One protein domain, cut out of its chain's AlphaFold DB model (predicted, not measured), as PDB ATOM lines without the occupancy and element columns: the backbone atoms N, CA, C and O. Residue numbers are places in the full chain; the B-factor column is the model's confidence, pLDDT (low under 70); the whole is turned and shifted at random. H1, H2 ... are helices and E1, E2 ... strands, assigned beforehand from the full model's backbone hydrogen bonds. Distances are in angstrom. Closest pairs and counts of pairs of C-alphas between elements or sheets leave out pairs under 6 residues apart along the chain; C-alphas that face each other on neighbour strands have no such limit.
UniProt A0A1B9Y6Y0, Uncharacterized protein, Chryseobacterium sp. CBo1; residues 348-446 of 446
ATOM      1  N   ILE A 348       5.542  24.992  36.013       68.75
ATOM      2  CA  ILE A 348       5.733  25.661  37.306       68.75
ATOM      3  C   ILE A 348       7.226  25.847  37.524       68.75
ATOM      4  O   ILE A 348       8.007  24.914  37.328       68.75
ATOM      5  N   TYR A 349       7.584  27.049  37.936       69.69
ATOM      6  CA  TYR A 349       8.893  27.402  38.436       69.69
ATOM      7  C   TYR A 349       8.728  27.827  39.892       69.69
ATOM      8  O   TYR A 349       7.874  28.668  40.180       69.69
ATOM      9  N   SER A 350       9.521  27.256  40.794       69.50
ATOM     10  CA  SER A 350       9.385  27.506  42.229       69.50
ATOM     11  C   SER A 350      10.695  28.020  42.819       69.50
ATOM     12  O   SER A 350      11.770  27.508  42.501       69.50
ATOM     13  N   ALA A 351      10.609  29.029  43.682       70.94
ATOM     14  CA  ALA A 351      11.753  29.593  44.395       70.94
ATOM     15  C   ALA A 351      11.400  29.843  45.862       70.94
ATOM     16  O   ALA A 351      10.260  30.191  46.175       70.94
ATOM     17  N   LEU A 352      12.378  29.683  46.751       76.25
ATOM     18  CA  LEU A 352      12.217  30.005  48.163       76.25
ATOM     19  C   LEU A 352      12.506  31.491  48.388       76.25
ATOM     20  O   LEU A 352      13.549  31.978  47.943       76.25
ATOM     21  N   LEU A 353      11.598  32.184  49.076       78.38
ATOM     22  CA  LEU A 353      11.760  33.576  49.482       78.38
ATOM     23  C   LEU A 353      11.997  33.661  50.993       78.38
ATOM     24  O   LEU A 353      11.138  33.306  51.804       78.38
ATOM     25  N   GLU A 354      13.163  34.181  51.352       81.75
ATOM     26  CA  GLU A 354      13.598  34.465  52.714       81.75
ATOM     27  C   GLU A 354      14.000  35.938  52.802       81.75
ATOM     28  O   GLU A 354      14.507  36.492  51.837       81.75
ATOM     29  N   PHE A 355      13.770  36.610  53.924       84.81
ATOM     30  CA  PHE A 355      14.249  37.980  54.122       84.81
ATOM     31  C   PHE A 355      15.296  37.999  55.219       84.81
ATOM     32  O   PHE A 355      15.158  37.325  56.238       84.81
ATOM     33  N   ASN A 356      16.335  38.806  55.049       84.94
ATOM     34  CA  ASN A 356      17.333  38.973  56.089       84.94
ATOM     35  C   ASN A 356      16.680  39.511  57.375       84.94
ATOM     36  O   ASN A 356      15.975  40.518  57.341       84.94
ATOM     37  N   GLU A 357      16.949  38.882  58.518       83.88
ATOM     38  CA  GLU A 357      16.294  39.229  59.788       83.88
ATOM     39  C   GLU A 357      16.580  40.654  60.287       83.88
ATOM     40  O   GLU A 357      15.832  41.177  61.110       83.88
ATOM     41  N   THR A 358      17.656  41.289  59.812       82.44
ATOM     42  CA  THR A 358      18.087  42.616  60.276       82.44
ATOM     43  C   THR A 358      17.891  43.702  59.222       82.44
ATOM     44  O   THR A 358      17.471  44.808  59.553       82.44
ATOM     45  N   THR A 359      18.211  43.420  57.957       83.88
ATOM     46  CA  THR A 359      18.091  44.413  56.876       83.88
ATOM     47  C   THR A 359      16.739  44.359  56.170       83.88
ATOM     48  O   THR A 359      16.367  45.322  55.501       83.88
ATOM     49  N   PHE A 360      15.998  43.257  56.330       85.12
ATOM     50  CA  PHE A 360      14.770  42.947  55.594       85.12
ATOM     51  C   PHE A 360      14.955  42.940  54.077       85.12
ATOM     52  O   PHE A 360      13.977  43.069  53.346       85.12
ATOM     53  N   GLU A 361      16.192  42.810  53.595       82.56
ATOM     54  CA  GLU A 361      16.450  42.606  52.176       82.56
ATOM     55  C   GLU A 361      16.109  41.158  51.807       82.56
ATOM     56  O   GLU A 361      16.456  40.234  52.555       82.56
ATOM     57  N   PRO A 362      15.428  40.940  50.679       79.56
ATOM     58  CA  PRO A 362      15.020  39.614  50.259       79.56
ATOM     59  C   PRO A 362      16.215  38.807  49.724       79.56
ATOM     60  O   PRO A 362      17.087  39.310  49.016       79.56
ATOM     61  N   GLN A 363      16.245  37.529  50.068       74.56
ATOM     62  CA  GLN A 363      17.254  36.538  49.724       74.56
ATOM     63  C   GLN A 363      16.552  35.333  49.089       74.56
ATOM     64  O   GLN A 363      15.540  34.845  49.593       74.56
ATOM     65  N   PHE A 364      17.082  34.850  47.963       70.06
ATOM     66  CA  PHE A 364      16.446  33.781  47.191       70.06
ATOM     67  C   PHE A 364      17.332  32.554  47.114       70.06
ATOM     68  O   PHE A 364      18.509  32.645  46.762       70.06
ATOM     69  N   GLN A 365      16.729  31.398  47.379       65.38
ATOM     70  CA  GLN A 365      17.331  30.099  47.102       65.38
ATOM     71  C   GLN A 365      16.523  29.401  46.006       65.38
ATOM     72  O   GLN A 365      15.321  29.157  46.135       65.38
ATOM     73  N   VAL A 366      17.193  29.117  44.890       60.41
ATOM     74  CA  VAL A 366      16.601  28.431  43.738       60.41
ATOM     75  C   VAL A 366      16.432  26.955  44.088       60.41
ATOM     76  O   VAL A 366      17.412  26.297  44.424       60.41
ATOM     77  N   LEU A 367      15.202  26.436  44.006       57.44
ATOM     78  CA  LEU A 367      14.902  25.066  44.433       57.44
ATOM     79  C   LEU A 367      14.989  24.048  43.283       57.44
ATOM     80  O   LEU A 367      15.673  23.048  43.452       57.44
ATOM     81  N   GLU A 368      14.374  24.286  42.111       51.75
ATOM     82  CA  GLU A 368      14.563  23.449  40.902       51.75
ATOM     83  C   GLU A 368      13.917  24.069  39.641       51.75
ATOM     84  O   GLU A 368      12.880  24.720  39.736       51.75
ATOM     85  N   ASN A 369      14.508  23.837  38.451       49.81
ATOM     86  CA  ASN A 369      14.141  24.468  37.165       49.81
ATOM     87  C   ASN A 369      14.028  25.992  37.292       49.81
ATOM     88  O   ASN A 369      12.926  26.517  37.314       49.81
ATOM     89  N   SER A 370      15.158  26.690  37.386       55.16
ATOM     90  CA  SER A 370      15.239  28.080  37.835       55.16
ATOM     91  C   SER A 370      14.304  29.017  37.076       55.16
ATOM     92  O   SER A 370      14.409  29.181  35.854       55.16
ATOM     93  N   VAL A 371      13.436  29.704  37.826       55.09
ATOM     94  CA  VAL A 371      13.152  31.101  37.509       55.09
ATOM     95  C   VAL A 371      14.538  31.727  37.348       55.09
ATOM     96  O   VAL A 371      15.355  31.552  38.250       55.09
ATOM     97  N   GLY A 372      14.888  32.294  36.190       58.25
ATOM     98  CA  GLY A 372      16.209  32.921  36.034       58.25
ATOM     99  C   GLY A 372      16.449  33.927  37.162       58.25
ATOM    100  O   GLY A 372      15.481  34.334  37.802       58.25
ATOM    101  N   ASP A 373      17.705  34.309  37.407       61.19
ATOM    102  CA  ASP A 373      18.065  35.179  38.536       61.19
ATOM    103  C   ASP A 373      17.069  36.342  38.661       61.19
ATOM    104  O   ASP A 373      16.845  37.088  37.699       61.19
ATOM    105  N   ILE A 374      16.387  36.404  39.811       70.81
ATOM    106  CA  ILE A 374      15.493  37.508  40.140       70.81
ATOM    107  C   ILE A 374      16.285  38.457  41.022       70.81
ATOM    108  O   ILE A 374      16.687  38.094  42.129       70.81
ATOM    109  N   GLU A 375      16.498  39.670  40.538       76.69
ATOM    110  CA  GLU A 375      17.130  40.721  41.319       76.69
ATOM    111  C   GLU A 375      16.064  41.422  42.142       76.69
ATOM    112  O   GLU A 375      15.248  42.181  41.614       76.69
ATOM    113  N   TRP A 376      16.047  41.139  43.438       78.19
ATOM    114  CA  TRP A 376      15.097  41.766  44.337       78.19
ATOM    115  C   TRP A 376      15.696  42.936  45.092       78.19
ATOM    116  O   TRP A 376      16.882  42.965  45.412       78.19
ATOM    117  N   ARG A 377      14.827  43.888  45.407       83.25
ATOM    118  CA  ARG A 377      15.153  45.051  46.216       83.25
ATOM    119  C   ARG A 377      13.970  45.453  47.073       83.25
ATOM    120  O   ARG A 377      12.813  45.374  46.643       83.25
ATOM    121  N   LYS A 378      14.267  45.956  48.262       86.38
ATOM    122  CA  LYS A 378      13.294  46.685  49.062       86.38
ATOM    123  C   LYS A 378      13.061  48.079  48.477       86.38
ATOM    124  O   LYS A 378      14.007  48.818  48.207       86.38
ATOM    125  N   THR A 379      11.799  48.447  48.286       87.75
ATOM    126  CA  THR A 379      11.408  49.763  47.748       87.75
ATOM    127  C   THR A 379      10.709  50.638  48.782       87.75
ATOM    128  O   THR A 379      10.735  51.863  48.672       87.75
ATOM    129  N   GLY A 380      10.159  50.031  49.833       87.44
ATOM    130  CA  GLY A 380       9.508  50.720  50.939       87.44
ATOM    131  C   GLY A 380       9.314  49.795  52.136       87.44
ATOM    132  O   GLY A 380       9.713  48.630  52.118       87.44
ATOM    133  N   ARG A 381       8.702  50.309  53.207       87.38
ATOM    134  CA  ARG A 381       8.288  49.468  54.339       87.38
ATOM    135  C   ARG A 381       7.228  48.483  53.843       87.38
ATOM    136  O   ARG A 381       6.189  48.929  53.370       87.38
ATOM    137  N   GLY A 382       7.485  47.183  53.958       84.56
ATOM    138  CA  GLY A 382       6.605  46.113  53.489       84.56
ATOM    139  C   GLY A 382       6.423  46.058  51.970       84.56
ATOM    140  O   GLY A 382       5.489  45.400  51.520       84.56
ATOM    141  N   GLU A 383       7.264  46.741  51.184       89.00
ATOM    142  CA  GLU A 383       7.172  46.786  49.720       89.00
ATOM    143  C   GLU A 383       8.488  46.364  49.066       89.00
ATOM    144  O   GLU A 383       9.568  46.867  49.400       89.00
ATOM    145  N   TYR A 384       8.374  45.445  48.108       86.25
ATOM    146  CA  TYR A 384       9.508  44.811  47.450       86.25
ATOM    147  C   TYR A 384       9.249  44.647  45.957       86.25
ATOM    148  O   TYR A 384       8.120  44.389  45.528       86.25
ATOM    149  N   GLU A 385      10.319  44.747  45.176       86.81
ATOM    150  CA  GLU A 385      10.301  44.511  43.735       86.81
ATOM    151  C   GLU A 385      11.342  43.468  43.356       86.81
ATOM    152  O   GLU A 385      12.479  43.550  43.815       86.81
ATOM    153  N   GLY A 386      10.956  42.517  42.509       82.44
ATOM    154  CA  GLY A 386      11.822  41.484  41.952       82.44
ATOM    155  C   GLY A 386      11.880  41.585  40.441       82.44
ATOM    156  O   GLY A 386      10.855  41.448  39.782       82.44
ATOM    157  N   ILE A 387      13.062  41.802  39.878       80.62
ATOM    158  CA  ILE A 387      13.250  41.942  38.434       80.62
ATOM    159  C   ILE A 387      13.767  40.625  37.871       80.62
ATOM    160  O   ILE A 387      14.855  40.171  38.213       80.62
ATOM    161  N   LEU A 388      12.980  40.010  36.992       76.31
ATOM    162  CA  LEU A 388      13.370  38.802  36.276       76.31
ATOM    163  C   LEU A 388      14.318  39.138  35.127       76.31
ATOM    164  O   LEU A 388      14.042  40.045  34.336       76.31
ATOM    165  N   SER A 389      15.379  38.345  34.967       73.81
ATOM    166  CA  SER A 389      16.242  38.440  33.785       73.81
ATOM    167  C   SER A 389      15.445  38.317  32.477       73.81
ATOM    168  O   SER A 389      14.598  37.433  32.307       73.81
ATOM    169  N   GLU A 390      15.752  39.176  31.503       68.81
ATOM    170  CA  GLU A 390      15.075  39.173  30.196       68.81
ATOM    171  C   GLU A 390      15.231  37.839  29.448       68.81
ATOM    172  O   GLU A 390      14.361  37.435  28.675       68.81
ATOM    173  N   SER A 391      16.328  37.117  29.691       68.38
ATOM    174  CA  SER A 391      16.552  35.784  29.130       68.38
ATOM    175  C   SER A 391      15.516  34.766  29.620       68.38
ATOM    176  O   SER A 391      15.148  33.865  28.862       68.38
ATOM    177  N   PHE A 392      15.004  34.912  30.848       69.56
ATOM    178  CA  PHE A 392      13.987  34.028  31.409       69.56
ATOM    179  C   PHE A 392      12.588  34.298  30.848       69.56
ATOM    180  O   PHE A 392      11.846  33.339  30.601       69.56
ATOM    181  N   THR A 393      12.238  35.572  30.654       68.19
ATOM    182  CA  THR A 393      10.894  36.015  30.245       68.19
ATOM    183  C   THR A 393      10.706  36.068  28.730       68.19
ATOM    184  O   THR A 393       9.574  36.165  28.254       68.19
ATOM    185  N   LYS A 394      11.786  35.929  27.948       68.31
ATOM    186  CA  LYS A 394      11.732  35.885  26.481       68.31
ATOM    187  C   LYS A 394      10.732  34.827  25.995       68.31
ATOM    188  O   LYS A 394      10.947  33.628  26.161       68.31
ATOM    189  N   ASN A 395       9.662  35.295  25.349       65.69
ATOM    190  CA  ASN A 395       8.553  34.502  24.801       65.69
ATOM    191  C   ASN A 395       7.709  33.726  25.832       65.69
ATOM    192  O   ASN A 395       7.032  32.777  25.442       65.69
ATOM    193  N   LYS A 396       7.728  34.099  27.117       69.12
ATOM    194  CA  LYS A 396       6.871  33.488  28.145       69.12
ATOM    195  C   LYS A 396       5.893  34.505  28.706       69.12
ATOM    196  O   LYS A 396       6.270  35.646  28.961       69.12
ATOM    197  N   THR A 397       4.663  34.074  28.973       68.81
ATOM    198  CA  THR A 397       3.727  34.877  29.772       68.81
ATOM    199  C   THR A 397       3.788  34.427  31.225       68.81
ATOM    200  O   THR A 397       3.553  33.255  31.530       68.81
ATOM    201  N   LEU A 398       4.117  35.355  32.123       68.69
ATOM    202  CA  LEU A 398       4.189  35.100  33.558       68.69
ATOM    203  C   LEU A 398       2.796  35.212  34.166       68.69
ATOM    204  O   LEU A 398       2.120  36.226  34.013       68.69
ATOM    205  N   ILE A 399       2.388  34.181  34.895       67.31
ATOM    206  CA  ILE A 399       1.234  34.244  35.782       67.31
ATOM    207  C   ILE A 399       1.702  33.748  37.144       67.31
ATOM    208  O   ILE A 399       1.849  32.544  37.382       67.31
ATOM    209  N   VAL A 400       1.947  34.685  38.058       66.25
ATOM    210  CA  VAL A 400       2.173  34.328  39.460       66.25
ATOM    211  C   VAL A 400       0.851  33.809  39.988       66.25
ATOM    212  O   VAL A 400      -0.145  34.527  40.016       66.25
ATOM    213  N   THR A 401       0.822  32.520  40.307       59.81
ATOM    214  CA  THR A 401      -0.444  31.863  40.638       59.81
ATOM    215  C   THR A 401      -0.606  31.698  42.137       59.81
ATOM    216  O   THR A 401      -1.729  31.769  42.624       59.81
ATOM    217  N   THR A 402       0.495  31.518  42.866       65.31
ATOM    218  CA  THR A 402       0.457  31.218  44.296       65.31
ATOM    219  C   THR A 402       1.795  31.556  44.950       65.31
ATOM    220  O   THR A 402       2.855  31.251  44.406       65.31
ATOM    221  N   MET A 403       1.747  32.162  46.135       65.31
ATOM    222  CA  MET A 403       2.835  32.054  47.102       65.31
ATOM    223  C   MET A 403       2.362  31.119  48.197       65.31
ATOM    224  O   MET A 403       1.363  31.389  48.866       65.31
ATOM    225  N   ASN A 404       3.036  29.985  48.302       60.19
ATOM    226  CA  ASN A 404       2.708  28.974  49.280       60.19
ATOM    227  C   ASN A 404       3.447  29.319  50.569       60.19
ATOM    228  O   ASN A 404       4.675  29.349  50.601       60.19
ATOM    229  N   GLU A 405       2.626  29.571  51.587       60.75
ATOM    230  CA  GLU A 405       2.947  30.095  52.913       60.75
ATOM    231  C   GLU A 405       3.291  31.581  52.950       60.75
ATOM    232  O   GLU A 405       4.219  32.045  52.306       60.75
ATOM    233  N   PHE A 406       2.497  32.304  53.745       59.88
ATOM    234  CA  PHE A 406       2.913  33.466  54.518       59.88
ATOM    235  C   PHE A 406       2.221  33.357  55.880       59.88
ATOM    236  O   PHE A 406       1.030  33.061  55.968       59.88
ATOM    237  N   THR A 407       2.954  33.611  56.958       55.22
ATOM    238  CA  THR A 407       2.447  33.630  58.344       55.22
ATOM    239  C   THR A 407       1.574  34.858  58.663       55.22
ATOM    240  O   THR A 407       1.013  34.951  59.754       55.22
ATOM    241  N   GLN A 408       1.432  35.796  57.718       58.75
ATOM    242  CA  GLN A 408       0.671  37.049  57.828       58.75
ATOM    243  C   GLN A 408      -0.693  36.953  57.123       58.75
ATOM    244  O   GLN A 408      -0.851  36.227  56.145       58.75
ATOM    245  N   LYS A 409      -1.689  37.718  57.598       56.88
ATOM    246  CA  LYS A 409      -3.071  37.668  57.079       56.88
ATOM    247  C   LYS A 409      -3.259  38.288  55.687       56.88
ATOM    248  O   LYS A 409      -4.213  37.901  55.015       56.88
ATOM    249  N   SER A 410      -2.391  39.214  55.266       61.41
ATOM    250  CA  SER A 410      -2.559  39.967  54.018       61.41
ATOM    251  C   SER A 410      -1.228  40.148  53.282       61.41
ATOM    252  O   SER A 410      -0.376  40.935  53.690       61.41
ATOM    253  N   SER A 411      -1.057  39.461  52.156       71.69
ATOM    254  CA  SER A 411      -0.002  39.748  51.179       71.69
ATOM    255  C   SER A 411      -0.617  39.861  49.788       71.69
ATOM    256  O   SER A 411      -1.582  39.163  49.463       71.69
ATOM    257  N   CYS A 412      -0.094  40.766  48.963       71.88
ATOM    258  CA  CYS A 412      -0.452  40.819  47.552       71.88
ATOM    259  C   CYS A 412       0.802  40.759  46.691       71.88
ATOM    260  O   CYS A 412       1.796  41.439  46.947       71.88
ATOM    261  N   ILE A 413       0.733  39.908  45.672       75.81
ATOM    262  CA  ILE A 413       1.760  39.769  44.657       75.81
ATOM    263  C   ILE A 413       1.110  39.931  43.294       75.81
ATOM    264  O   ILE A 413       0.051  39.361  43.023       75.81
ATOM    265  N   TRP A 414       1.729  40.732  42.444       74.62
ATOM    266  CA  TRP A 414       1.328  40.878  41.053       74.62
ATOM    267  C   TRP A 414       2.561  41.152  40.203       74.62
ATOM    268  O   TRP A 414       3.662  41.354  40.718       74.62
ATOM    269  N   THR A 415       2.387  41.113  38.890       77.00
ATOM    270  CA  THR A 415       3.477  41.313  37.940       77.00
ATOM    271  C   THR A 415       3.148  42.434  36.978       77.00
ATOM    272  O   THR A 415       2.044  42.466  36.434       77.00
ATOM    273  N   GLU A 416       4.126  43.287  36.702       77.31
ATOM    274  CA  GLU A 416       4.073  44.302  35.651       77.31
ATOM    275  C   GLU A 416       5.305  44.136  34.754       77.31
ATOM    276  O   GLU A 416       6.441  44.395  35.149       77.31
ATOM    277  N   GLY A 417       5.094  43.627  33.538       78.31
ATOM    278  CA  GLY A 417       6.192  43.258  32.642       78.31
ATOM    279  C   GLY A 417       7.074  42.157  33.242       78.31
ATOM    280  O   GLY A 417       6.593  41.060  33.519       78.31
ATOM    281  N   ASN A 418       8.360  42.460  33.438       77.50
ATOM    282  CA  ASN A 418       9.344  41.551  34.045       77.50
ATOM    283  C   ASN A 418       9.522  41.781  35.556       77.50
ATOM    284  O   ASN A 418      10.385  41.150  36.168       77.50
ATOM    285  N   THR A 419       8.733  42.677  36.153       80.62
ATOM    286  CA  THR A 419       8.831  43.030  37.571       80.62
ATOM    287  C   THR A 419       7.737  42.326  38.364       80.62
ATOM    288  O   THR A 419       6.553  42.428  38.039       80.62
ATOM    289  N   LEU A 420       8.124  41.613  39.418       81.88
ATOM    290  CA  LEU A 420       7.227  41.156  40.470       81.88
ATOM    291  C   LEU A 420       7.141  42.232  41.543       81.88
ATOM    292  O   LEU A 420       8.165  42.676  42.052       81.88
ATOM    293  N   HIS A 421       5.927  42.591  41.929       84.81
ATOM    294  CA  HIS A 421       5.676  43.478  43.053       84.81
ATOM    295  C   HIS A 421       5.105  42.670  44.204       84.81
ATOM    296  O   HIS A 421       4.164  41.900  44.014       84.81
ATOM    297  N   LEU A 422       5.657  42.865  45.397       84.06
ATOM    298  CA  LEU A 422       5.209  42.214  46.617       84.06
ATOM    299  C   LEU A 422       4.924  43.267  47.683       84.06
ATOM    300  O   LEU A 422       5.812  44.042  48.043       84.06
ATOM    301  N   LYS A 423       3.700  43.255  48.220       86.81
ATOM    302  CA  LYS A 423       3.355  44.004  49.430       86.81
ATOM    303  C   LYS A 423       2.978  43.075  50.569       86.81
ATOM    304  O   LYS A 423       2.195  42.138  50.393       86.81
ATOM    305  N   LEU A 424       3.515  43.384  51.739       83.44
ATOM    306  CA  LEU A 424       3.342  42.633  52.973       83.44
ATOM    307  C   LEU A 424       2.669  43.532  54.000       83.44
ATOM    308  O   LEU A 424       3.185  44.599  54.335       83.44
ATOM    309  N   ALA A 425       1.512  43.097  54.489       81.56
ATOM    310  CA  ALA A 425       0.737  43.831  55.471       81.56
ATOM    311  C   ALA A 425       0.365  42.947  56.669       81.56
ATOM    312  O   ALA A 425       0.206  41.728  56.556       81.56
ATOM    313  N   ASN A 426       0.231  43.575  57.836       78.94
ATOM    314  CA  ASN A 426      -0.223  42.900  59.047       78.94
ATOM    315  C   ASN A 426      -1.746  42.625  59.003       78.94
ATOM    316  O   ASN A 426      -2.436  42.937  58.032       78.94
ATOM    317  N   SER A 427      -2.304  42.063  60.080       75.06
ATOM    318  CA  SER A 427      -3.746  41.783  60.195       75.06
ATOM    319  C   SER A 427      -4.664  43.010  60.146       75.06
ATOM    320  O   SER A 427      -5.877  42.840  60.043       75.06
ATOM    321  N   GLU A 428      -4.104  44.215  60.240       79.94
ATOM    322  CA  GLU A 428      -4.801  45.503  60.183       79.94
ATOM    323  C   GLU A 428      -4.608  46.202  58.821       79.94
ATOM    324  O   GLU A 428      -5.092  47.312  58.627       79.94
ATOM    325  N   ASN A 429      -3.979  45.522  57.849       76.31
ATOM    326  CA  ASN A 429      -3.604  46.015  56.517       76.31
ATOM    327  C   ASN A 429      -2.514  47.107  56.494       76.31
ATOM    328  O   ASN A 429      -2.319  47.746  55.459       76.31
ATOM    329  N   ASP A 430      -1.744  47.266  57.574       83.31
ATOM    330  CA  ASP A 430      -0.588  48.165  57.595       83.31
ATOM    331  C   ASP A 430       0.670  47.489  57.040       83.31
ATOM    332  O   ASP A 430       1.065  46.399  57.479       83.31
ATOM    333  N   LEU A 431       1.343  48.174  56.111       87.00
ATOM    334  CA  LEU A 431       2.567  47.682  55.481       87.00
ATOM    335  C   LEU A 431       3.683  47.469  56.509       87.00
ATOM    336  O   LEU A 431       4.012  48.356  57.305       87.00
ATOM    337  N   THR A 432       4.273  46.278  56.508       84.62
ATOM    338  CA  THR A 432       5.210  45.848  57.550       84.62
ATOM    339  C   THR A 432       6.335  45.003  56.961       84.62
ATOM    340  O   THR A 432       6.091  44.124  56.139       84.62
ATOM    341  N   ASP A 433       7.567  45.279  57.394       85.44
ATOM    342  CA  ASP A 433       8.744  44.487  57.037       85.44
ATOM    343  C   ASP A 433       8.761  43.172  57.818       85.44
ATOM    344  O   ASP A 433       8.373  43.130  58.988       85.44
ATOM    345  N   ILE A 434       9.248  42.107  57.188       78.12
ATOM    346  CA  ILE A 434       9.397  40.799  57.825       78.12
ATOM    347  C   ILE A 434      10.803  40.254  57.593       78.12
ATOM    348  O   ILE A 434      11.430  40.543  56.576       78.12
ATOM    349  N   GLY A 435      11.289  39.485  58.562       80.62
ATOM    350  CA  GLY A 435      12.564  38.781  58.510       80.62
ATOM    351  C   GLY A 435      12.355  37.273  58.631       80.62
ATOM    352  O   GLY A 435      11.368  36.830  59.220       80.62
ATOM    353  N   GLY A 436      13.291  36.501  58.091       79.56
ATOM    354  CA  GLY A 436      13.279  35.042  58.076       79.56
ATOM    355  C   GLY A 436      12.566  34.442  56.863       79.56
ATOM    356  O   GLY A 436      12.203  35.130  55.900       79.56
ATOM    357  N   LEU A 437      12.392  33.120  56.896       76.12
ATOM    358  CA  LEU A 437      11.770  32.362  55.817       76.12
ATOM    359  C   LEU A 437      10.289  32.721  55.675       76.12
ATOM    360  O   LEU A 437       9.525  32.616  56.634       76.12
ATOM    361  N   CYS A 438       9.881  33.111  54.470       74.06
ATOM    362  CA  CYS A 438       8.537  33.631  54.241       74.06
ATOM    363  C   CYS A 438       7.637  32.675  53.483       74.06
ATOM    364  O   CYS A 438       6.471  32.571  53.843       74.06
ATOM    365  N   GLY A 439       8.179  31.964  52.495       75.12
ATOM    366  CA  GLY A 439       7.433  30.951  51.763       75.12
ATOM    367  C   GLY A 439       8.046  30.620  50.412       75.12
ATOM    368  O   GLY A 439       9.148  31.053  50.070       75.12
ATOM    369  N   THR A 440       7.310  29.841  49.626       74.31
ATOM    370  CA  THR A 440       7.689  29.474  48.259       74.31
ATOM    371  C   THR A 440       6.877  30.283  47.261       74.31
ATOM    372  O   THR A 440       5.648  30.290  47.307       74.31
ATOM    373  N   ILE A 441       7.552  30.924  46.316       74.31
ATOM    374  CA  ILE A 441       6.908  31.588  45.186       74.31
ATOM    375  C   ILE A 441       6.773  30.588  44.050       74.31
ATOM    376  O   ILE A 441       7.773  30.015  43.621       74.31
ATOM    377  N   GLU A 442       5.557  30.421  43.531       75.38
ATOM    378  CA  GLU A 442       5.302  29.633  42.330       75.38
ATOM    379  C   GLU A 442       4.913  30.533  41.160       75.38
ATOM    380  O   GLU A 442       3.846  31.161  41.114       75.38
ATOM    381  N   ILE A 443       5.784  30.546  40.159       72.75
ATOM    382  CA  ILE A 443       5.574  31.255  38.907       72.75
ATOM    383  C   ILE A 443       5.157  30.230  37.862       72.75
ATOM    384  O   ILE A 443       5.928  29.344  37.483       72.75
ATOM    385  N   LYS A 444       3.924  30.352  37.371       73.81
ATOM    386  CA  LYS A 444       3.477  29.571  36.220       73.81
ATOM    387  C   LYS A 444       3.813  30.345  34.962       73.81
ATOM    388  O   LYS A 444       3.535  31.538  34.857       73.81
ATOM    389  N   THR A 445       4.418  29.648  34.012       68.44
ATOM    390  CA  THR A 445       4.703  30.208  32.690       68.44
ATOM    391  C   THR A 445       3.929  29.446  31.627       68.44
ATOM    392  O   THR A 445       3.825  28.212  31.701       68.44
ATOM    393  N   TYR A 446       3.384  30.211  30.682       65.25
ATOM    394  CA  TYR A 446       2.731  29.737  29.465       65.25
ATOM    395  C   TYR A 446       3.557  30.103  28.241       65.25
ATOM    396  O   TYR A 446       4.117  31.232  28.236       65.25
TER     397      TYR A 446
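What this domain is: This is residues 348 to 446 of the 446 residues of an uncharacterized protein of Chryseobacterium sp. CBo1 (UniProt A0A1B9Y6Y0). The domain is a sandwich of two strongly twisted four-stranded sheets face to face, their strands crossed at 36 degrees, with the four-residue helix H1 beyond one end and the link from E7 to E8 reaching out at the opposite end. Along the sides, edge strands E5 and E6 come near each other, while E2 and E3 splay, 13.8 A centre to centre. The printed part has 99 residues, with E1, E2, E3, E4, H1, E5, E6, E7 and E8 in that order. The sheets, of order E2 E1 E8 E5 and E3 E4 E7 E6, are antiparallel, and the class is mostly strand. The whole is compact, with a radius of gyration of the C-alphas of 12.9 A, but elongated, spanning 39 by 22 by 22 A.

How they stand to each other: E1, residues 348 to 355, forms a hairpin with E2, residues 362 to 368; N 363 and O 354 are 2.7 A apart. E8, residues 436 to 445, is the antiparallel neighbour of E1, with N 441 and O 351 at 2.8 A. E5, residues 398 to 404, is the antiparallel neighbour of E8, with N 404 and O 440 at 2.8 A. In the other sheet, E3, residues 374 to 380, and E4, residues 383 to 388, form a hairpin; N 387 and O 375 are 2.8 A apart. E7, residues 419 to 425, pairs antiparallel with E4, N 386 and O 420 being 2.8 A apart. E6, residues 410 to 416, and E7 form a hairpin, with N 421 and O 414 at 2.9 A. The two sheets make the sandwich, two sheets face to face, 10.2 A centre to centre where they face each other. The closest C-alphas of E5 and E6 are those of Val 400 and Trp 414, 6.8 A apart. H1, residues 390 to 393, is not on either sheet; it is too short for an O i to N i+4 pair, and its one O i to N i+3 pair is within hydrogen-bond range.

Where its parts are: E1 begins at C-alpha 348, (5.733, 25.661, 37.306), and is 22.5 A long. E6 is 20.0 A and E7 19.7 A. E8, the longest strand by residues, is 27.2 A and ends at C-alpha 445, (4.703, 30.208, 32.690).

The domain as a whole: The C-alphas farthest apart, those of Asn 395 and Glu 428, are 39.4 A from each other. The printed part has no cut and no long link; it ends at residue 446, the chain's last. Mean pLDDT of the printed part is 73.9, with residues 348 to 350, 365 to 373, 390 to 410 and 445 to 446 under 70.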